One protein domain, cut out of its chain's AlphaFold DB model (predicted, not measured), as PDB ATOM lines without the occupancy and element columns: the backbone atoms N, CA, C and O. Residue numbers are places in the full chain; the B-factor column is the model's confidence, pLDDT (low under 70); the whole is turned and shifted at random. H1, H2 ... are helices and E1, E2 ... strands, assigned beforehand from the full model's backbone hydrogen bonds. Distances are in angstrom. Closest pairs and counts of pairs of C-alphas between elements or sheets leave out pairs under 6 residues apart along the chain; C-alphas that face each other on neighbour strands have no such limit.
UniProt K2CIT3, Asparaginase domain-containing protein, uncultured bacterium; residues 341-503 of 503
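Overview. This is residues 341 to 503 of the 503 residues of the protein "Asparaginase domain-containing protein" of uncultured bacterium (UniProt K2CIT3). A twisted parallel sheet of four strands, E1 to E4, is the core of a three-layered body, with H2 and H3 over one face and the helical hairpin of H4 and H5 over the other. H1 lies side by side with H2 near the E1 edge, and the loose end of the printed part, residues 471 to 494, leads to H7, set apart from the body. The printed part has 163 residues, with seven named helices and four named strands in the order E1 H1 E2 H2 E3 H3 E4 H4 H5 H6 H7, of mixed class. It is compact, with a radius of gyration of the C-alphas of 15.7 A and spans of 49 by 33 by 29 A.

Arrangement. The sheet runs E1, residues 341 to 343, E2, 366 to 370, E3, 395 to 399, and E4, 422 to 425; its strands' lines turn by 84 degrees from edge to edge. N 343 and O 368 are 2.8 A apart across E1 and E2, N 369 and O 397 2.7 A across E2 and E3, and N 423 and O 396 2.8 A across E3 and E4, each within hydrogen-bond range. H2, residues 379 to 391, is on the sheet at a height of 8.9 A and runs along the strands. On the same face H3, residues 412 to 419, lies over E4 and stands up from the sheet by 54 degrees. H1, residues 351 to 360, only grazes the sheet and touches H2, with the closest C-alphas, Pro 351 and Val 381, 4.7 A apart, at a shallow tilt of 16 degrees, the same way. On the opposite face H4, residues 429 to 443, lies over E2 and E3 at a height of 10.0 A. H5, residues 447 to 456, on the same face as H4, touches it in a hairpin, opposite ways at a steep tilt of 42 degrees; their closest C-alphas, Ala 439 and Leu 450, are 5.4 A apart. E1, H1, E2, then E2, H2, E3, then E3, H3, E4 are strand-helix-strand units, parallel neighbour strands joined through a helix, each with a right-handed crossover. H6, residues 465 to 470, is close to H5 but not clearly touching, while H7, residues 495 to 502, is apart from H4, H5 and H6. Every O i to N i+4 pair is within hydrogen-bond range in H1 to H5, but 1 of 2 in H6 and 2 of 4 in H7.

Along the chain. E1 begins at C-alpha 341, (125.231, 119.110, 179.243). H4, the longest helix, measures 20.7 A, H2 17.9 A, H1 14.6 A and H5 13.9 A; E2 measures 12.7 A and E3 12.8 A. H7 ends at C-alpha 502, (134.577, 126.171, 150.772).

Size, cuts and confidence. The C-alphas farthest apart, Gly 348 and Ala 503, are 51.2 A apart. The printed part has no cut and ends at the chain's last residue. The links from E3 to H3 and from H6 to H7 are long. The mean pLDDT of the printed part is 75.7, and residues 403 to 408 and 465 to 503 are under 70.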
ATOM      1  N   ILE A 341     125.714 119.293 177.871       96.50
ATOM      2  CA  ILE A 341     125.231 119.110 179.243       96.50
ATOM      3  C   ILE A 341     125.592 120.366 180.025       96.50
ATOM      4  O   ILE A 341     126.768 120.566 180.328       96.50
ATOM      5  N   ASP A 342     124.605 121.193 180.358       94.75
ATOM      6  CA  ASP A 342     124.811 122.332 181.254       94.75
ATOM      7  C   ASP A 342     124.773 121.880 182.719       94.75
ATOM      8  O   ASP A 342     123.810 121.272 183.194       94.75
ATOM      9  N   LEU A 343     125.861 122.153 183.433       94.62
ATOM     10  CA  LEU A 343     126.048 121.837 184.835       94.62
ATOM     11  C   LEU A 343     126.359 123.110 185.614       94.62
ATOM     12  O   LEU A 343     127.404 123.736 185.439       94.62
ATOM     13  N   THR A 344     125.505 123.404 186.593       93.19
ATOM     14  CA  THR A 344     125.774 124.398 187.638       93.19
ATOM     15  C   THR A 344     126.012 123.676 188.971       93.19
ATOM     16  O   THR A 344     125.050 123.255 189.629       93.19
ATOM     17  N   PRO A 345     127.277 123.474 189.389       90.19
ATOM     18  CA  PRO A 345     127.616 122.872 190.667       90.19
ATOM     19  C   PRO A 345     126.996 123.634 191.833       90.19
ATOM     20  O   PRO A 345     127.105 124.855 191.909       90.19
ATOM     21  N   LYS A 346     126.397 122.915 192.786       89.12
ATOM     22  CA  LYS A 346     125.908 123.506 194.039       89.12
ATOM     23  C   LYS A 346     126.706 122.989 195.229       89.12
ATOM     24  O   LYS A 346     127.295 121.903 195.205       89.12
ATOM     25  N   LEU A 347     126.744 123.794 196.288       87.50
ATOM     26  CA  LEU A 347     127.364 123.393 197.545       87.50
ATOM     27  C   LEU A 347     126.652 122.148 198.092       87.50
ATOM     28  O   LEU A 347     125.429 122.122 198.197       87.50
ATOM     29  N   GLY A 348     127.426 121.120 198.444       88.06
ATOM     30  CA  GLY A 348     126.898 119.881 199.021       88.06
ATOM     31  C   GLY A 348     126.330 118.875 198.015       88.06
ATOM     32  O   GLY A 348     125.866 117.818 198.436       88.06
ATOM     33  N   THR A 349     126.384 119.137 196.703       88.75
ATOM     34  CA  THR A 349     125.912 118.163 195.709       88.75
ATOM     35  C   THR A 349     126.837 116.948 195.620       88.75
ATOM     36  O   THR A 349     128.061 117.079 195.566       88.75
ATOM     37  N   ASN A 350     126.242 115.752 195.580       95.00
ATOM     38  CA  ASN A 350     126.963 114.489 195.443       95.00
ATOM     39  C   ASN A 350     127.662 114.400 194.063       95.00
ATOM     40  O   ASN A 350     126.967 114.377 193.046       95.00
ATOM     41  N   PRO A 351     129.006 114.279 194.001       95.69
ATOM     42  CA  PRO A 351     129.748 114.166 192.742       95.69
ATOM     43  C   PRO A 351     129.313 113.005 191.837       95.69
ATOM     44  O   PRO A 351     129.443 113.105 190.618       95.69
ATOM     45  N   ALA A 352     128.780 111.920 192.408       96.50
ATOM     46  CA  ALA A 352     128.318 110.764 191.640       96.50
ATOM     47  C   ALA A 352     127.166 111.106 190.679       96.50
ATOM     48  O   ALA A 352     127.081 110.512 189.607       96.50
ATOM     49  N   LEU A 353     126.327 112.094 191.021       95.44
ATOM     50  CA  LEU A 353     125.223 112.534 190.161       95.44
ATOM     51  C   LEU A 353     125.745 113.168 188.868       95.44
ATOM     52  O   LEU A 353     125.284 112.817 187.787       95.44
ATOM     53  N   TYR A 354     126.760 114.033 188.967       95.81
ATOM     54  CA  TYR A 354     127.391 114.639 187.793       95.81
ATOM     55  C   TYR A 354     128.093 113.593 186.928       95.81
ATOM     56  O   TYR A 354     127.946 113.607 185.708       95.81
ATOM     57  N   TYR A 355     128.810 112.653 187.555       96.75
ATOM     58  CA  TYR A 355     129.442 111.548 186.833       96.75
ATOM     59  C   TYR A 355     128.407 110.744 186.037       96.75
ATOM     60  O   TYR A 355     128.602 110.490 184.847       96.75
ATOM     61  N   GLN A 356     127.302 110.359 186.683       96.81
ATOM     62  CA  GLN A 356     126.233 109.583 186.060       96.81
ATOM     63  C   GLN A 356     125.582 110.358 184.913       96.81
ATOM     64  O   GLN A 356     125.529 109.832 183.807       96.81
ATOM     65  N   GLN A 357     125.169 111.607 185.145       96.19
ATOM     66  CA  GLN A 357     124.529 112.454 184.135       96.19
ATOM     67  C   GLN A 357     125.393 112.599 182.874       96.19
ATOM     68  O   GLN A 357     124.892 112.475 181.757       96.19
ATOM     69  N   ILE A 358     126.705 112.806 183.040       96.88
ATOM     70  CA  ILE A 358     127.643 112.882 181.915       96.88
ATOM     71  C   ILE A 358     127.792 111.523 181.230       96.88
ATOM     72  O   ILE A 358     127.843 111.460 180.004       96.88
ATOM     73  N   SER A 359     127.851 110.440 182.002       96.50
ATOM     74  CA  SER A 359     128.100 109.094 181.483       96.50
ATOM     75  C   SER A 359     126.929 108.508 180.694       96.50
ATOM     76  O   SER A 359     127.164 107.699 179.796       96.50
ATOM     77  N   THR A 360     125.692 108.877 181.032       96.00
ATOM     78  CA  THR A 360     124.474 108.312 180.424       96.00
ATOM     79  C   THR A 360     123.942 109.110 179.242       96.00
ATOM     80  O   THR A 360     123.107 108.605 178.502       96.00
ATOM     81  N   ASN A 361     124.369 110.358 179.067       93.81
ATOM     82  CA  ASN A 361     123.904 111.191 177.964       93.81
ATOM     83  C   ASN A 361     124.803 110.968 176.738       93.81
ATOM     84  O   ASN A 361     125.907 111.494 176.692       93.81
ATOM     85  N   GLU A 362     124.380 110.167 175.767       92.69
ATOM     86  CA  GLU A 362     125.217 109.833 174.600       92.69
ATOM     87  C   GLU A 362     125.189 110.895 173.494       92.69
ATOM     88  O   GLU A 362     126.115 110.961 172.694       92.69
ATOM     89  N   SER A 363     124.165 111.752 173.467       90.38
ATOM     90  CA  SER A 363     123.998 112.777 172.430       90.38
ATOM     91  C   SER A 363     124.849 114.028 172.660       90.38
ATOM     92  O   SER A 363     125.119 114.773 171.719       90.38
ATOM     93  N   ALA A 364     125.278 114.283 173.898       94.69
ATOM     94  CA  ALA A 364     126.091 115.447 174.211       94.69
ATOM     95  C   ALA A 364     127.577 115.232 173.905       94.69
ATOM     96  O   ALA A 364     128.186 114.262 174.356       94.69
ATOM     97  N   ILE A 365     128.187 116.220 173.258       94.81
ATOM     98  CA  ILE A 365     129.621 116.254 172.935       94.81
ATOM     99  C   ILE A 365     130.426 117.082 173.943       94.81
ATOM    100  O   ILE A 365     131.648 116.969 174.028       94.81
ATOM    101  N   ALA A 366     129.747 117.958 174.686       96.50
ATOM    102  CA  ALA A 366     130.373 118.887 175.607       96.50
ATOM    103  C   ALA A 366     129.625 118.949 176.938       96.50
ATOM    104  O   ALA A 366     128.417 118.727 177.028       96.50
ATOM    105  N   VAL A 367     130.375 119.282 177.978       96.94
ATOM    106  CA  VAL A 367     129.891 119.629 179.304       96.94
ATOM    107  C   VAL A 367     130.198 121.101 179.515       96.94
ATOM    108  O   VAL A 367     131.366 121.484 179.570       96.94
ATOM    109  N   LEU A 368     129.158 121.918 179.627       95.12
ATOM    110  CA  LEU A 368     129.269 123.313 180.024       95.12
ATOM    111  C   LEU A 368     129.179 123.386 181.545       95.12
ATOM    112  O   LEU A 368     128.200 122.972 182.150       95.12
ATOM    113  N   LEU A 369     130.241 123.870 182.166       93.38
ATOM    114  CA  LEU A 369     130.400 123.955 183.602       93.38
ATOM    115  C   LEU A 369     130.337 125.419 184.023       93.38
ATOM    116  O   LEU A 369     131.306 126.161 183.858       93.38
ATOM    117  N   THR A 370     129.220 125.821 184.618       91.06
ATOM    118  CA  THR A 370     129.096 127.142 185.238       91.06
ATOM    119  C   THR A 370     129.901 127.150 186.537       91.06
ATOM    120  O   THR A 370     129.537 126.521 187.528       91.06
ATOM    121  N   THR A 371     131.054 127.813 186.519       88.25
ATOM    122  CA  THR A 371     132.020 127.830 187.629       88.25
ATOM    123  C   THR A 371     131.612 128.795 188.749       88.25
ATOM    124  O   THR A 371     130.701 129.605 188.605       88.25
ATOM    125  N   PHE A 372     132.287 128.741 189.899       85.44
ATOM    126  CA  PHE A 372     132.146 129.760 190.941       85.44
ATOM    127  C   PHE A 372     133.136 130.901 190.721       85.44
ATOM    128  O   PHE A 372     134.334 130.637 190.581       85.44
ATOM    129  N   GLY A 373     132.657 132.145 190.848       78.50
ATOM    130  CA  GLY A 373     133.478 133.344 191.056       78.50
ATOM    131  C   GLY A 373     134.721 133.371 190.172       78.50
ATOM    132  O   GLY A 373     134.626 133.492 188.961       78.50
ATOM    133  N   SER A 374     135.896 133.207 190.774       77.25
ATOM    134  CA  SER A 374     137.193 133.196 190.088       77.25
ATOM    135  C   SER A 374     137.535 131.881 189.373       77.25
ATOM    136  O   SER A 374     138.647 131.370 189.526       77.25
ATOM    137  N   TYR A 375     136.599 131.328 188.602       83.00
ATOM    138  CA  TYR A 375     136.805 130.114 187.804       83.00
ATOM    139  C   TYR A 375     137.141 128.864 188.640       83.00
ATOM    140  O   TYR A 375     138.026 128.071 188.320       83.00
ATOM    141  N   THR A 376     136.451 128.689 189.770       86.50
ATOM    142  CA  THR A 376     136.707 127.582 190.707       86.50
ATOM    143  C   THR A 376     135.535 126.610 190.784       86.50
ATOM    144  O   THR A 376     134.383 126.988 190.595       86.50
ATOM    145  N   VAL A 377     135.820 125.343 191.087       89.25
ATOM    146  CA  VAL A 377     134.814 124.292 191.318       89.25
ATOM    147  C   VAL A 377     135.296 123.402 192.460       89.25
ATOM    148  O   VAL A 377     136.500 123.229 192.656       89.25
ATOM    149  N   ASN A 378     134.367 122.824 193.228       90.31
ATOM    150  CA  ASN A 378     134.717 121.871 194.280       90.31
ATOM    151  C   ASN A 378     135.581 120.724 193.704       90.31
ATOM    152  O   ASN A 378     135.150 120.097 192.734       90.31
ATOM    153  N   PRO A 379     136.738 120.377 194.304       89.56
ATOM    154  CA  PRO A 379     137.656 119.391 193.728       89.56
ATOM    155  C   PRO A 379     137.045 118.005 193.480       89.56
ATOM    156  O   PRO A 379     137.377 117.357 192.488       89.56
ATOM    157  N   LYS A 380     136.130 117.544 194.349       91.50
ATOM    158  CA  LYS A 380     135.463 116.241 194.183       91.50
ATOM    159  C   LYS A 380     134.483 116.268 193.012       91.50
ATOM    160  O   LYS A 380     134.460 115.328 192.224       91.50
ATOM    161  N   VAL A 381     133.709 117.349 192.891       92.69
ATOM    162  CA  VAL A 381     132.781 117.563 191.769       92.69
ATOM    163  C   VAL A 381     133.554 117.701 190.464       92.69
ATOM    164  O   VAL A 381     133.262 116.983 189.515       92.69
ATOM    165  N   ARG A 382     134.597 118.540 190.444       90.81
ATOM    166  CA  ARG A 382     135.496 118.696 189.298       90.81
ATOM    167  C   ARG A 382     136.022 117.347 188.826       90.81
ATOM    168  O   ARG A 382     135.852 117.019 187.662       90.81
ATOM    169  N   LYS A 383     136.628 116.565 189.727       90.62
ATOM    170  CA  LYS A 383     137.199 115.256 189.389       90.62
ATOM    171  C   LYS A 383     136.146 114.313 188.801       90.62
ATOM    172  O   LYS A 383     136.436 113.616 187.839       90.62
ATOM    173  N   ALA A 384     134.938 114.286 189.362       93.81
ATOM    174  CA  ALA A 384     133.853 113.468 188.829       93.81
ATOM    175  C   ALA A 384     133.453 113.894 187.405       93.81
ATOM    176  O   ALA A 384     133.302 113.038 186.539       93.81
ATOM    177  N   ILE A 385     133.345 115.204 187.160       94.25
ATOM    178  CA  ILE A 385     133.011 115.764 185.846       94.25
ATOM    179  C   ILE A 385     134.099 115.449 184.820       94.25
ATOM    180  O   ILE A 385     133.794 114.892 183.768       94.25
ATOM    181  N   THR A 386     135.361 115.763 185.122       92.06
ATOM    182  CA  THR A 386     136.463 115.588 184.167       92.06
ATOM    183  C   THR A 386     136.709 114.117 183.857       92.06
ATOM    184  O   THR A 386     136.884 113.779 182.693       92.06
ATOM    185  N   LEU A 387     136.637 113.221 184.854       93.12
ATOM    186  CA  LEU A 387     136.760 111.778 184.619       93.12
ATOM    187  C   LEU A 387     135.625 111.235 183.745       93.12
ATOM    188  O   LEU A 387     135.891 110.481 182.813       93.12
ATOM    189  N   ALA A 388     134.371 111.613 184.019       96.00
ATOM    190  CA  ALA A 388     133.236 111.164 183.213       96.00
ATOM    191  C   ALA A 388     133.312 111.694 181.776       96.00
ATOM    192  O   ALA A 388     133.050 110.954 180.831       96.00
ATOM    193  N   ALA A 389     133.693 112.964 181.611       95.06
ATOM    194  CA  ALA A 389     133.839 113.587 180.304       95.06
ATOM    195  C   ALA A 389     134.963 112.925 179.495       95.06
ATOM    196  O   ALA A 389     134.718 112.499 178.370       95.06
ATOM    197  N   GLN A 390     136.147 112.734 180.087       93.00
ATOM    198  CA  GLN A 390     137.269 112.033 179.452       93.00
ATOM    199  C   GLN A 390     136.897 110.601 179.053       93.00
ATOM    200  O   GLN A 390     137.138 110.201 177.918       93.00
ATOM    201  N   ALA A 391     136.240 109.849 179.944       94.62
ATOM    202  CA  ALA A 391     135.795 108.482 179.663       94.62
ATOM    203  C   ALA A 391     134.773 108.393 178.514       94.62
ATOM    204  O   ALA A 391     134.598 107.325 177.929       94.62
ATOM    205  N   LYS A 392     134.090 109.497 178.199       94.88
ATOM    206  CA  LYS A 392     133.097 109.600 177.125       94.88
ATOM    207  C   LYS A 392     133.567 110.442 175.936       94.88
ATOM    208  O   LYS A 392     132.766 110.695 175.046       94.88
ATOM    209  N   GLY A 393     134.830 110.876 175.917       92.75
ATOM    210  CA  GLY A 393     135.379 111.708 174.843       92.75
ATOM    211  C   GLY A 393     134.722 113.088 174.717       92.75
ATOM    212  O   GLY A 393     134.660 113.630 173.620       92.75
ATOM    213  N   LYS A 394     134.208 113.652 175.817       94.75
ATOM    214  CA  LYS A 394     133.511 114.945 175.827       94.75
ATOM    215  C   LYS A 394     134.428 116.091 176.219       94.75
ATOM    216  O   LYS A 394     135.282 115.950 177.093       94.75
ATOM    217  N   ILE A 395     134.170 117.256 175.638       94.56
ATOM    218  CA  ILE A 395     134.846 118.505 175.999       94.56
ATOM    219  C   ILE A 395     134.286 119.016 177.319       94.56
ATOM    220  O   ILE A 395     133.076 118.992 177.525       94.56
ATOM    221  N   VAL A 396     135.140 119.540 178.195       94.69
ATOM    222  CA  VAL A 396     134.695 120.299 179.367       94.69
ATOM    223  C   VAL A 396     134.979 121.774 179.118       94.69
ATOM    224  O   VAL A 396     136.129 122.154 178.915       94.69
ATOM    225  N   LEU A 397     133.936 122.598 179.132       92.75
ATOM    226  CA  LEU A 397     134.008 124.049 178.985       92.75
ATOM    227  C   LEU A 397     133.650 124.683 180.322       92.75
ATOM    228  O   LEU A 397     132.579 124.413 180.851       92.75
ATOM    229  N   GLY A 398     134.518 125.512 180.885       89.62
ATOM    230  CA  GLY A 398     134.190 126.306 182.059       89.62
ATOM    231  C   GLY A 398     133.748 127.701 181.643       89.62
ATOM    232  O   GLY A 398     134.518 128.423 181.012       89.62
ATOM    233  N   ALA A 399     132.545 128.095 182.044       86.94
ATOM    234  CA  ALA A 399     132.061 129.464 181.912       86.94
ATOM    235  C   ALA A 399     131.996 130.126 183.290       86.94
ATOM    236  O   ALA A 399     131.706 129.479 184.306       86.94
ATOM    237  N   ASN A 400     132.279 131.424 183.346       79.31
ATOM    238  CA  ASN A 400     132.060 132.208 184.552       79.31
ATOM    239  C   ASN A 400     130.641 132.792 184.511       79.31
ATOM    240  O   ASN A 400     130.334 133.525 183.570       79.31
ATOM    241  N   PRO A 401     129.772 132.529 185.505       70.81
ATOM    242  CA  PRO A 401     128.488 133.217 185.578       70.81
ATOM    243  C   PRO A 401     128.669 134.705 185.892       70.81
ATOM    244  O   PRO A 401     127.712 135.469 185.766       70.81
ATOM    245  N   PHE A 402     129.866 135.118 186.343       70.12
ATOM    246  CA  PHE A 402     130.125 136.487 186.728       70.12
ATOM    247  C   PHE A 402     130.647 137.361 185.567       70.12
ATOM    248  O   PHE A 402     131.751 137.153 185.071       70.12
ATOM    249  N   PRO A 403     129.896 138.421 185.247       52.09
ATOM    250  CA  PRO A 403     130.119 139.446 184.224       52.09
ATOM    251  C   PRO A 403     131.547 139.872 183.851       52.09
ATOM    252  O   PRO A 403     131.929 139.855 182.688       52.09
ATOM    253  N   GLY A 404     132.330 140.293 184.846       55.31
ATOM    254  CA  GLY A 404     133.680 140.839 184.679       55.31
ATOM    255  C   GLY A 404     134.747 139.958 185.322       55.31
ATOM    256  O   GLY A 404     135.862 140.417 185.561       55.31
ATOM    257  N   GLY A 405     134.385 138.726 185.685       58.72
ATOM    258  CA  GLY A 405     135.322 137.771 186.250       58.72
ATOM    259  C   GLY A 405     136.163 137.170 185.137       58.72
ATOM    260  O   GLY A 405     135.618 136.648 184.168       58.72
ATOM    261  N   SER A 406     137.484 137.216 185.281       64.62
ATOM    262  CA  SER A 406     138.345 136.501 184.350       64.62
ATOM    263  C   SER A 406     138.208 134.990 184.565       64.62
ATOM    264  O   SER A 406     137.945 134.507 185.663       64.62
ATOM    265  N   THR A 407     138.390 134.212 183.515       65.94
ATOM    266  CA  THR A 407     138.620 132.773 183.579       65.94
ATOM    267  C   THR A 407     140.106 132.446 183.783       65.94
ATOM    268  O   THR A 407     140.464 131.332 184.170       65.94
ATOM    269  N   ASN A 408     140.993 133.438 183.633       68.75
ATOM    270  CA  ASN A 408     142.442 133.313 183.767       68.75
ATOM    271  C   ASN A 408     142.956 133.650 185.180       68.75
ATOM    272  O   ASN A 408     143.926 134.384 185.363       68.75
ATOM    273  N   HIS A 409     142.309 133.121 186.218       70.50
ATOM    274  CA  HIS A 409     142.787 133.315 187.587       70.50
ATOM    275  C   HIS A 409     143.906 132.336 187.972       70.50
ATOM    276  O   HIS A 409     143.871 131.148 187.643       70.50
ATOM    277  N   ASN A 410     144.862 132.819 188.771       70.00
ATOM    278  CA  ASN A 410     146.014 132.048 189.259       70.00
ATOM    279  C   ASN A 410     145.742 131.245 190.549       70.00
ATOM    280  O   ASN A 410     146.676 130.779 191.199       70.00
ATOM    281  N   TYR A 411     144.478 131.072 190.952       74.56
ATOM    282  CA  TYR A 411     144.138 130.233 192.104       74.56
ATOM    283  C   TYR A 411     144.413 128.755 191.804       74.56
ATOM    284  O   TYR A 411     144.071 128.270 190.726       74.56
ATOM    285  N   GLY A 412     144.946 128.016 192.786       82.00
ATOM    286  CA  GLY A 412     145.216 126.575 192.667       82.00
ATOM    287  C   GLY A 412     144.038 125.776 192.086       82.00
ATOM    288  O   GLY A 412     144.213 125.127 191.061       82.00
ATOM    289  N   PRO A 413     142.806 125.904 192.624       80.75
ATOM    290  CA  PRO A 413     141.638 125.203 192.083       80.75
ATOM    291  C   PRO A 413     141.286 125.541 190.624       80.75
ATOM    292  O   PRO A 413     140.792 124.665 189.914       80.75
ATOM    293  N   ALA A 414     141.536 126.779 190.181       80.88
ATOM    294  CA  ALA A 414     141.302 127.225 188.804       80.88
ATOM    295  C   ALA A 414     142.384 126.695 187.849       80.88
ATOM    296  O   ALA A 414     142.087 126.259 186.737       80.88
ATOM    297  N   LYS A 415     143.644 126.674 188.300       82.31
ATOM    298  CA  LYS A 415     144.753 126.053 187.567       82.31
ATOM    299  C   LYS A 415     144.525 124.552 187.401       82.31
ATOM    300  O   LYS A 415     144.552 124.056 186.283       82.31
ATOM    301  N   GLU A 416     144.177 123.864 188.484       84.19
ATOM    302  CA  GLU A 416     143.875 122.433 188.461       84.19
ATOM    303  C   GLU A 416     142.687 122.104 187.540       84.19
ATOM    304  O   GLU A 416     142.655 121.037 186.938       84.19
ATOM    305  N   LEU A 417     141.683 122.980 187.419       83.25
ATOM    306  CA  LEU A 417     140.581 122.781 186.469       83.25
ATOM    307  C   LEU A 417     141.082 122.749 185.020       83.25
ATOM    308  O   LEU A 417     140.712 121.842 184.276       83.25
ATOM    309  N   ARG A 418     141.982 123.667 184.660       83.75
ATOM    310  CA  ARG A 418     142.619 123.715 183.335       83.75
ATOM    311  C   ARG A 418     143.566 122.542 183.098       83.75
ATOM    312  O   ARG A 418     143.478 121.889 182.067       83.75
ATOM    313  N   GLU A 419     144.407 122.215 184.081       84.31
ATOM    314  CA  GLU A 419     145.330 121.069 184.026       84.31
ATOM    315  C   GLU A 419     144.590 119.726 183.864       84.31
ATOM    316  O   GLU A 419     145.124 118.796 183.272       84.31
ATOM    317  N   ASN A 420     143.338 119.625 184.331       81.12
ATOM    318  CA  ASN A 420     142.485 118.447 184.136       81.12
ATOM    319  C   ASN A 420     141.695 118.458 182.808       81.12
ATOM    320  O   ASN A 420     140.787 117.642 182.632       81.12
ATOM    321  N   GLY A 421     142.029 119.359 181.877       80.94
ATOM    322  CA  GLY A 421     141.495 119.376 180.513       80.94
ATOM    323  C   GLY A 421     140.214 120.188 180.313       80.94
ATOM    324  O   GLY A 421     139.547 120.005 179.297       80.94
ATOM    325  N   ALA A 422     139.840 121.061 181.254       87.56
ATOM    326  CA  ALA A 422     138.730 121.989 181.044       87.56
ATOM    327  C   ALA A 422     139.198 123.277 180.349       87.56
ATOM    328  O   ALA A 422     140.124 123.945 180.814       87.56
ATOM    329  N   TYR A 423     138.504 123.659 179.283       88.06
ATOM    330  CA  TYR A 423     138.764 124.883 178.536       88.06
ATOM    331  C   TYR A 423     137.966 126.045 179.110       88.06
ATOM    332  O   TYR A 423     136.750 125.962 179.264       88.06
ATOM    333  N   ALA A 424     138.654 127.136 179.416       85.44
ATOM    334  CA  ALA A 424     138.018 128.381 179.805       85.44
ATOM    335  C   ALA A 424     137.351 129.045 178.598       85.44
ATOM    336  O   ALA A 424     138.000 129.235 177.570       85.44
ATOM    337  N   VAL A 425     136.078 129.415 178.735       85.38
ATOM    338  CA  VAL A 425     135.362 130.220 177.741       85.38
ATOM    339  C   VAL A 425     135.016 131.587 178.328       85.38
ATOM    340  O   VAL A 425     134.403 131.691 179.389       85.38
ATOM    341  N   GLY A 426     135.417 132.649 177.627       80.94
ATOM    342  CA  GLY A 426     135.175 134.046 178.013       80.94
ATOM    343  C   GLY A 426     133.776 134.553 177.648       80.94
ATOM    344  O   GLY A 426     133.628 135.710 177.261       80.94
ATOM    345  N   THR A 427     132.772 133.675 177.692       85.00
ATOM    346  CA  THR A 427     131.394 133.895 177.220       85.00
ATOM    347  C   THR A 427     130.382 133.543 178.304       85.00
ATOM    348  O   THR A 427     130.661 132.733 179.190       85.00
ATOM    349  N   LEU A 428     129.169 134.101 178.218       88.00
ATOM    350  CA  LEU A 428     128.056 133.659 179.065       88.00
ATOM    351  C   LEU A 428     127.668 132.199 178.752       88.00
ATOM    352  O   LEU A 428     127.885 131.743 177.621       88.00
ATOM    353  N   PRO A 429     127.059 131.466 179.705       88.88
ATOM    354  CA  PRO A 429     126.598 130.095 179.479       88.88
ATOM    355  C   PRO A 429     125.711 129.937 178.232       88.88
ATOM    356  O   PRO A 429     126.049 129.148 177.349       88.88
ATOM    357  N   ASP A 430     124.670 130.762 178.086       88.19
ATOM    358  CA  ASP A 430     123.747 130.712 176.939       88.19
ATOM    359  C   ASP A 430     124.467 130.937 175.600       88.19
ATOM    360  O   ASP A 430     124.209 130.246 174.612       88.19
ATOM    361  N   ALA A 431     125.430 131.866 175.576       91.06
ATOM    362  CA  ALA A 431     126.257 132.118 174.402       91.06
ATOM    363  C   ALA A 431     127.182 130.949 174.070       91.06
ATOM    364  O   ALA A 431     127.346 130.597 172.901       91.06
ATOM    365  N   THR A 432     127.726 130.298 175.094       92.25
ATOM    366  CA  THR A 432     128.553 129.103 174.928       92.25
ATOM    367  C   THR A 432     127.741 127.951 174.348       92.25
ATOM    368  O   THR A 432     128.207 127.282 173.430       92.25
ATOM    369  N   MET A 433     126.519 127.733 174.842       93.56
ATOM    370  CA  MET A 433     125.660 126.629 174.414       93.56
ATOM    371  C   MET A 433     125.397 126.660 172.904       93.56
ATOM    372  O   MET A 433     125.655 125.672 172.212       93.56
ATOM    373  N   ILE A 434     124.962 127.804 172.370       95.12
ATOM    374  CA  ILE A 434     124.740 127.933 170.925       95.12
ATOM    375  C   ILE A 434     126.053 127.892 170.135       95.12
ATOM    376  O   ILE A 434     126.095 127.324 169.045       95.12
ATOM    377  N   LYS A 435     127.152 128.425 170.684       95.12
ATOM    378  CA  LYS A 435     128.454 128.391 170.013       95.12
ATOM    379  C   LYS A 435     128.976 126.962 169.863       95.12
ATOM    380  O   LYS A 435     129.509 126.627 168.810       95.12
ATOM    381  N   VAL A 436     128.769 126.098 170.861       96.00
ATOM    382  CA  VAL A 436     129.049 124.656 170.747       96.00
ATOM    383  C   VAL A 436     128.178 124.018 169.680       96.00
ATOM    384  O   VAL A 436     128.683 123.240 168.871       96.00
ATOM    385  N   PHE A 437     126.890 124.362 169.638       96.19
ATOM    386  CA  PHE A 437     125.990 123.815 168.632       96.19
ATOM    387  C   PHE A 437     126.420 124.196 167.208       96.19
ATOM    388  O   PHE A 437     126.488 123.337 166.323       96.19
ATOM    389  N   LEU A 438     126.797 125.458 167.003       96.62
ATOM    390  CA  LEU A 438     127.362 125.939 165.750       96.62
ATOM    391  C   LEU A 438     128.667 125.208 165.411       96.62
ATOM    392  O   LEU A 438     128.777 124.638 164.328       96.62
ATOM    393  N   ALA A 439     129.627 125.179 166.338       96.00
ATOM    394  CA  ALA A 439     130.943 124.580 166.128       96.00
ATOM    395  C   ALA A 439     130.836 123.102 165.735       96.00
ATOM    396  O   ALA A 439     131.399 122.676 164.732       96.00
ATOM    397  N   HIS A 440     130.048 122.328 166.479       95.88
ATOM    398  CA  HIS A 440     129.796 120.928 166.161       95.88
ATOM    399  C   HIS A 440     129.116 120.753 164.810       95.88
ATOM    400  O   HIS A 440     129.454 119.856 164.044       95.88
ATOM    401  N   SER A 441     128.159 121.622 164.487       94.94
ATOM    402  CA  SER A 441     127.497 121.566 163.191       94.94
ATOM    403  C   SER A 441     128.490 121.812 162.059       94.94
ATOM    404  O   SER A 441     128.473 121.078 161.078       94.94
ATOM    405  N   VAL A 442     129.390 122.782 162.205       94.75
ATOM    406  CA  VAL A 442     130.349 123.175 161.163       94.75
ATOM    407  C   VAL A 442     131.531 122.210 161.038       94.75
ATOM    408  O   VAL A 442     131.989 121.985 159.921       94.75
ATOM    409  N   PHE A 443     132.026 121.640 162.138       94.56
ATOM    410  CA  PHE A 443     133.255 120.830 162.160       94.56
ATOM    411  C   PHE A 443     133.023 119.337 162.427       94.56
ATOM    412  O   PHE A 443     133.973 118.552 162.414       94.56
ATOM    413  N   GLY A 444     131.780 118.935 162.701       91.88
ATOM    414  CA  GLY A 444     131.435 117.565 163.067       91.88
ATOM    415  C   GLY A 444     132.250 117.084 164.266       91.88
ATOM    416  O   GLY A 444     132.399 117.785 165.268       91.88
ATOM    417  N   ASN A 445     132.836 115.895 164.126       88.94
ATOM    418  CA  ASN A 445     133.663 115.263 165.155       88.94
ATOM    419  C   ASN A 445     135.138 115.713 165.135       88.94
ATOM    420  O   ASN A 445     135.969 115.102 165.811       88.94
ATOM    421  N   ASN A 446     135.503 116.760 164.378       90.75
ATOM    422  CA  ASN A 446     136.859 117.313 164.400       90.75
ATOM    423  C   ASN A 446     137.087 118.121 165.686       90.75
ATOM    424  O   ASN A 446     136.957 119.346 165.730       90.75
ATOM    425  N   LEU A 447     137.417 117.390 166.750       87.38
ATOM    426  CA  LEU A 447     137.568 117.914 168.097       87.38
ATOM    427  C   LEU A 447     138.600 119.060 168.204       87.38
ATOM    428  O   LEU A 447     138.258 120.068 168.823       87.38
ATOM    429  N   PRO A 448     139.804 118.987 167.592       89.50
ATOM    430  CA  PRO A 448     140.747 120.107 167.588       89.50
ATOM    431  C   PRO A 448     140.176 121.404 167.009       89.50
ATOM    432  O   PRO A 448     140.285 122.447 167.651       89.50
ATOM    433  N   LEU A 449     139.527 121.352 165.837       89.12
ATOM    434  CA  LEU A 449     138.934 122.546 165.218       89.12
ATOM    435  C   LEU A 449     137.760 123.090 166.031       89.12
ATOM    436  O   LEU A 449     137.618 124.303 166.178       89.12
ATOM    437  N   LEU A 450     136.941 122.195 166.588       91.50
ATOM    438  CA  LEU A 450     135.826 122.565 167.449       91.50
ATOM    439  C   LEU A 450     136.338 123.320 168.684       91.50
ATOM    440  O   LEU A 450     135.885 124.432 168.950       91.50
ATOM    441  N   VAL A 451     137.316 122.757 169.405       89.81
ATOM    442  CA  VAL A 451     137.939 123.410 170.566       89.81
ATOM    443  C   VAL A 451     138.533 124.751 170.157       89.81
ATOM    444  O   VAL A 451     138.188 125.760 170.767       89.81
ATOM    445  N   GLN A 452     139.351 124.780 169.102       88.94
ATOM    446  CA  GLN A 452     139.978 126.005 168.618       88.94
ATOM    447  C   GLN A 452     138.941 127.106 168.357       88.94
ATOM    448  O   GLN A 452     139.088 128.226 168.840       88.94
ATOM    449  N   PHE A 453     137.851 126.786 167.659       90.06
ATOM    450  CA  PHE A 453     136.772 127.736 167.403       90.06
ATOM    451  C   PHE A 453     136.119 128.249 168.697       90.06
ATOM    452  O   PHE A 453     135.834 129.440 168.825       90.06
ATOM    453  N   LEU A 454     135.893 127.380 169.682       90.06
ATOM    454  CA  LEU A 454     135.263 127.774 170.942       90.06
ATOM    455  C   LEU A 454     136.114 128.752 171.753       90.06
ATOM    456  O   LEU A 454     135.561 129.726 172.279       90.06
ATOM    457  N   ILE A 455     137.424 128.503 171.842       85.38
ATOM    458  CA  ILE A 455     138.328 129.266 172.711       85.38
ATOM    459  C   ILE A 455     138.981 130.466 172.021       85.38
ATOM    460  O   ILE A 455     139.111 131.511 172.651       85.38
ATOM    461  N   GLU A 456     139.345 130.367 170.742       82.75
ATOM    462  CA  GLU A 456     140.154 131.390 170.058       82.75
ATOM    463  C   GLU A 456     139.341 132.310 169.141       82.75
ATOM    464  O   GLU A 456     139.770 133.427 168.845       82.75
ATOM    465  N   ASN A 457     138.180 131.862 168.655       82.62
ATOM    466  CA  ASN A 457     137.408 132.627 167.681       82.62
ATOM    467  C   ASN A 457     136.343 133.482 168.370       82.62
ATOM    468  O   ASN A 457     135.443 132.939 168.994       82.62
ATOM    469  N   ASN A 458     136.405 134.805 168.229       84.62
ATOM    470  CA  ASN A 458     135.339 135.701 168.678       84.62
ATOM    471  C   ASN A 458     134.326 135.897 167.536       84.62
ATOM    472  O   ASN A 458     134.386 136.894 166.813       84.62
ATOM    473  N   PHE A 459     133.470 134.896 167.317       86.81
ATOM    474  CA  PHE A 459     132.736 134.707 166.060       86.81
ATOM    475  C   PHE A 459     131.762 135.841 165.746       86.81
ATOM    476  O   PHE A 459     131.687 136.294 164.609       86.81
ATOM    477  N   ILE A 460     131.027 136.321 166.744       87.62
ATOM    478  CA  ILE A 460     130.099 137.448 166.618       87.62
ATOM    479  C   ILE A 460     130.380 138.550 167.631       87.62
ATOM    480  O   ILE A 460     129.516 139.396 167.812       87.62
ATOM    481  N   GLY A 461     131.537 138.559 168.297       84.81
ATOM    482  CA  GLY A 461     131.805 139.500 169.388       84.81
ATOM    483  C   GLY A 461     131.284 139.023 170.748       84.81
ATOM    484  O   GLY A 461     131.016 139.846 171.614       84.81
ATOM    485  N   GLU A 462     131.079 137.717 170.928       87.31
ATOM    486  CA  GLU A 462     130.562 137.120 172.159       87.31
ATOM    487  C   GLU A 462     131.567 137.027 173.312       87.31
ATOM    488  O   GLU A 462     131.149 136.931 174.466       87.31
ATOM    489  N   GLN A 463     132.868 137.003 173.011       84.12
ATOM    490  CA  GLN A 463     133.918 136.851 174.016       84.12
ATOM    491  C   GLN A 463     134.308 138.193 174.643       84.12
ATOM    492  O   GLN A 463     134.415 139.212 173.954       84.12
ATOM    493  N   ASN A 464     134.619 138.165 175.942       73.31
ATOM    494  CA  ASN A 464     135.088 139.334 176.679       73.31
ATOM    495  C   ASN A 464     136.330 139.973 176.010       73.31
ATOM    496  O   ASN A 464     137.370 139.314 175.887       73.31
ATOM    497  N   PRO A 465     136.288 141.274 175.657       62.38
ATOM    498  CA  PRO A 465     137.421 141.982 175.061       62.38
ATOM    499  C   PRO A 465     138.702 141.948 175.906       62.38
ATOM    500  O   PRO A 465     139.798 141.958 175.350       62.38
ATOM    501  N   GLY A 466     138.583 141.916 177.239       59.72
ATOM    502  CA  GLY A 466     139.727 141.857 178.153       59.72
ATOM    503  C   GLY A 466     140.475 140.523 178.108       59.72
ATOM    504  O   GLY A 466     141.687 140.505 178.287       59.72
ATOM    505  N   GLU A 467     139.786 139.421 177.813       54.28
ATOM    506  CA  GLU A 467     140.404 138.091 177.687       54.28
ATOM    507  C   GLU A 467     140.919 137.837 176.270       54.28
ATOM    508  O   GLU A 467     141.973 137.234 176.084       54.28
ATOM    509  N   TRP A 468     140.224 138.378 175.268       39.56
ATOM    510  CA  TRP A 468     140.620 138.283 173.866       39.56
ATOM    511  C   TRP A 468     141.892 139.092 173.548       39.56
ATOM    512  O   TRP A 468     142.719 138.650 172.752       39.56
ATOM    513  N   MET A 469     142.106 140.242 174.205       35.50
ATOM    514  CA  MET A 469     143.316 141.056 174.003       35.50
ATOM    515  C   MET A 469     144.564 140.504 174.718       35.50
ATOM    516  O   MET A 469     145.667 140.687 174.208       35.50
ATOM    517  N   LEU A 470     144.427 139.782 175.838       34.53
ATOM    518  CA  LEU A 470     145.577 139.212 176.565       34.53
ATOM    519  C   LEU A 470     146.254 138.061 175.803       34.53
ATOM    520  O   LEU A 470     147.477 137.938 175.834       34.53
ATOM    521  N   ASN A 471     145.492 137.280 175.031       37.00
ATOM    522  CA  ASN A 471     146.033 136.194 174.202       37.00
ATOM    523  C   ASN A 471     146.870 136.686 173.002       37.00
ATOM    524  O   ASN A 471     147.479 135.876 172.298       37.00
ATOM    525  N   SER A 472     146.904 137.999 172.740       34.50
ATOM    526  CA  SER A 472     147.737 138.576 171.682       34.50
ATOM    527  C   SER A 472     149.171 138.887 172.131       34.50
ATOM    528  O   SER A 472     150.064 138.856 171.283       34.50
ATOM    529  N   GLU A 473     149.413 139.077 173.437       31.58
ATOM    530  CA  GLU A 473     150.713 139.520 173.970       31.58
ATOM    531  C   GLU A 473     151.328 138.570 175.012       31.58
ATOM    532  O   GLU A 473     152.546 138.406 175.010       31.58
ATOM    533  N   ASP A 474     150.533 137.850 175.811       32.41
ATOM    534  CA  ASP A 474     151.060 136.978 176.867       32.41
ATOM    535  C   ASP A 474     150.716 135.513 176.594       32.41
ATOM    536  O   ASP A 474     149.563 135.093 176.675       32.41
ATOM    537  N   GLY A 475     151.732 134.714 176.256       32.31
ATOM    538  CA  GLY A 475     151.605 133.284 175.978       32.31
ATOM    539  C   GLY A 475     150.941 132.511 177.121       32.31
ATOM    540  O   GLY A 475     151.600 132.088 178.071       32.31
ATOM    541  N   VAL A 476     149.633 132.289 177.009       36.28
ATOM    542  CA  VAL A 476     148.892 131.344 177.842       36.28
ATOM    543  C   VAL A 476     149.156 129.939 177.311       36.28
ATOM    544  O   VAL A 476     148.967 129.658 176.129       36.28
ATOM    545  N   VAL A 477     149.595 129.050 178.201       31.55
ATOM    546  CA  VAL A 477     149.749 127.617 177.933       31.55
ATOM    547  C   VAL A 477     148.366 127.026 177.650       31.55
ATOM    548  O   VAL A 477     147.592 126.759 178.572       31.55
ATOM    549  N   THR A 478     148.042 126.844 176.373       36.19
ATOM    550  CA  THR A 478     147.034 125.874 175.944       36.19
ATOM    551  C   THR A 478     147.552 124.471 176.295       36.19
ATOM    552  O   THR A 478     148.760 124.235 176.212       36.19
ATOM    553  N   PRO A 479     146.697 123.524 176.731       31.77
ATOM    554  CA  PRO A 479     147.097 122.120 176.788       31.77
ATOM    555  C   PRO A 479     147.653 121.741 175.414       31.77
ATOM    556  O   PRO A 479     147.003 122.059 174.418       31.77
ATOM    557  N   GLU A 480     148.850 121.149 175.354       29.20
ATOM    558  CA  GLU A 480     149.525 120.809 174.096       29.20
ATOM    559  C   GLU A 480     148.582 119.998 173.192       29.20
ATOM    560  O   GLU A 480     148.373 118.800 173.380       29.20
ATOM    561  N   LEU A 481     147.981 120.678 172.215       31.95
ATOM    562  CA  LEU A 481     147.403 120.051 171.039       31.95
ATOM    563  C   LEU A 481     148.586 119.547 170.215       31.95
ATOM    564  O   LEU A 481     149.513 120.311 169.938       31.95
ATOM    565  N   ASP A 482     148.558 118.258 169.876       31.48
ATOM    566  CA  ASP A 482     149.571 117.577 169.070       31.48
ATOM    567  C   ASP A 482     150.034 118.476 167.908       31.48
ATOM    568  O   ASP A 482     149.252 118.911 167.058       31.48
ATOM    569  N   THR A 483     151.320 118.824 167.926       29.67
ATOM    570  CA  THR A 483     151.923 119.931 167.163       29.67
ATOM    571  C   THR A 483     152.105 119.626 165.674       29.67
ATOM    572  O   THR A 483     152.730 120.395 164.946       29.67
ATOM    573  N   SER A 484     151.488 118.559 165.167       27.77
ATOM    574  CA  SER A 484     151.463 118.231 163.737       27.77
ATOM    575  C   SER A 484     150.574 119.159 162.886       27.77
ATOM    576  O   SER A 484     150.574 119.042 161.662       27.77
ATOM    577  N   VAL A 485     149.882 120.137 163.493       33.78
ATOM    578  CA  VAL A 485     149.026 121.133 162.802       33.78
ATOM    579  C   VAL A 485     149.628 122.560 162.824       33.78
ATOM    580  O   VAL A 485     148.939 123.543 162.555       33.78
ATOM    581  N   SER A 486     150.929 122.719 163.122       26.22
ATOM    582  CA  SER A 486     151.575 124.017 163.428       26.22
ATOM    583  C   SER A 486     151.773 125.010 162.256       26.22
ATOM    584  O   SER A 486     152.691 125.832 162.292       26.22
ATOM    585  N   SER A 487     150.938 124.991 161.216       25.66
ATOM    586  CA  SER A 487     151.037 125.936 160.090       25.66
ATOM    587  C   SER A 487     149.711 126.599 159.705       25.66
ATOM    588  O   SER A 487     149.488 126.889 158.528       25.66
ATOM    589  N   MET A 488     148.824 126.864 160.668       31.11
ATOM    590  CA  MET A 488     147.642 127.702 160.429       31.11
ATOM    591  C   MET A 488     147.838 129.100 161.040       31.11
ATOM    592  O   MET A 488     148.118 129.205 162.235       31.11
ATOM    593  N   PRO A 489     147.741 130.188 160.250       26.59
ATOM    594  CA  PRO A 489     147.899 131.544 160.762       26.59
ATOM    595  C   PRO A 489     146.747 131.896 161.710       26.59
ATOM    596  O   PRO A 489     145.599 131.543 161.441       26.59
ATOM    597  N   ARG A 490     147.058 132.629 162.789       32.97
ATOM    598  CA  ARG A 490     146.076 133.233 163.707       32.97
ATOM    599  C   ARG A 490     144.996 133.946 162.879       32.97
ATOM    600  O   ARG A 490     145.320 134.823 162.076       32.97
ATOM    601  N   PHE A 491     143.741 133.529 163.029       40.72
ATOM    602  CA  PHE A 491     142.630 133.939 162.166       40.72
ATOM    603  C   PHE A 491     142.208 135.390 162.449       40.72
ATOM    604  O   PHE A 491     141.321 135.655 163.255       40.72
ATOM    605  N   GLY A 492     142.875 136.340 161.793       31.27
ATOM    606  CA  GLY A 492     142.407 137.716 161.663       31.27
ATOM    607  C   GLY A 492     141.302 137.813 160.609       31.27
ATOM    608  O   GLY A 492     141.453 137.270 159.518       31.27
ATOM    609  N   ALA A 493     140.234 138.531 160.957       35.97
ATOM    610  CA  ALA A 493     139.030 138.815 160.171       35.97
ATOM    611  C   ALA A 493     138.138 137.590 159.801       35.97
ATOM    612  O   ALA A 493     138.629 136.584 159.283       35.97
ATOM    613  N   PRO A 494     136.807 137.677 160.012       42.41
ATOM    614  CA  PRO A 494     135.838 136.620 159.689       42.41
ATOM    615  C   PRO A 494     135.862 136.091 158.244       42.41
ATOM    616  O   PRO A 494     135.493 134.943 158.004       42.41
ATOM    617  N   ASP A 495     136.333 136.879 157.276       38.34
ATOM    618  CA  ASP A 495     136.309 136.514 155.854       38.34
ATOM    619  C   ASP A 495     137.252 135.359 155.476       38.34
ATOM    620  O   ASP A 495     136.975 134.607 154.536       38.34
ATOM    621  N   ALA A 496     138.325 135.138 156.243       40.03
ATOM    622  CA  ALA A 496     139.223 134.001 156.031       40.03
ATOM    623  C   ALA A 496     138.590 132.650 156.432       40.03
ATOM    624  O   ALA A 496     139.065 131.598 155.995       40.03
ATOM    625  N   PHE A 497     137.525 132.669 157.242       46.06
ATOM    626  CA  PHE A 497     136.875 131.480 157.793       46.06
ATOM    627  C   PHE A 497     136.094 130.704 156.724       46.06
ATOM    628  O   PHE A 497     136.371 129.533 156.478       46.06
ATOM    629  N   PHE A 498     135.168 131.356 156.013       42.91
ATOM    630  CA  PHE A 498     134.311 130.658 155.045       42.91
ATOM    631  C   PHE A 498     134.969 130.416 153.683       42.91
ATOM    632  O   PHE A 498     134.592 129.467 152.997       42.91
ATOM    633  N   GLN A 499     135.975 131.208 153.285       43.62
ATOM    634  CA  GLN A 499     136.692 130.946 152.029       43.62
ATOM    635  C   GLN A 499     137.584 129.698 152.103       43.62
ATOM    636  O   GLN A 499     137.722 129.003 151.102       43.62
ATOM    637  N   LYS A 500     138.126 129.364 153.282       42.59
ATOM    638  CA  LYS A 500     138.901 128.127 153.492       42.59
ATOM    639  C   LYS A 500     138.045 126.897 153.792       42.59
ATOM    640  O   LYS A 500     138.530 125.794 153.629       42.59
ATOM    641  N   VAL A 501     136.798 127.084 154.224       42.97
ATOM    642  CA  VAL A 501     135.826 125.995 154.444       42.97
ATOM    643  C   VAL A 501     135.064 125.629 153.156       42.97
ATOM    644  O   VAL A 501     134.404 124.594 153.102       42.97
ATOM    645  N   LYS A 502     135.132 126.464 152.108       36.78
ATOM    646  CA  LYS A 502     134.577 126.171 150.772       36.78
ATOM    647  C   LYS A 502     135.584 125.544 149.796       36.78
ATOM    648  O   LYS A 502     135.140 124.990 148.793       36.78
ATOM    649  N   ALA A 503     136.885 125.679 150.056       35.88
ATOM    650  CA  ALA A 503     137.965 125.043 149.294       35.88
ATOM    651  C   ALA A 503     138.338 123.710 149.944       35.88
ATOM    652  O   ALA A 503     138.658 122.771 149.183       35.88
TER     653      ALA A 503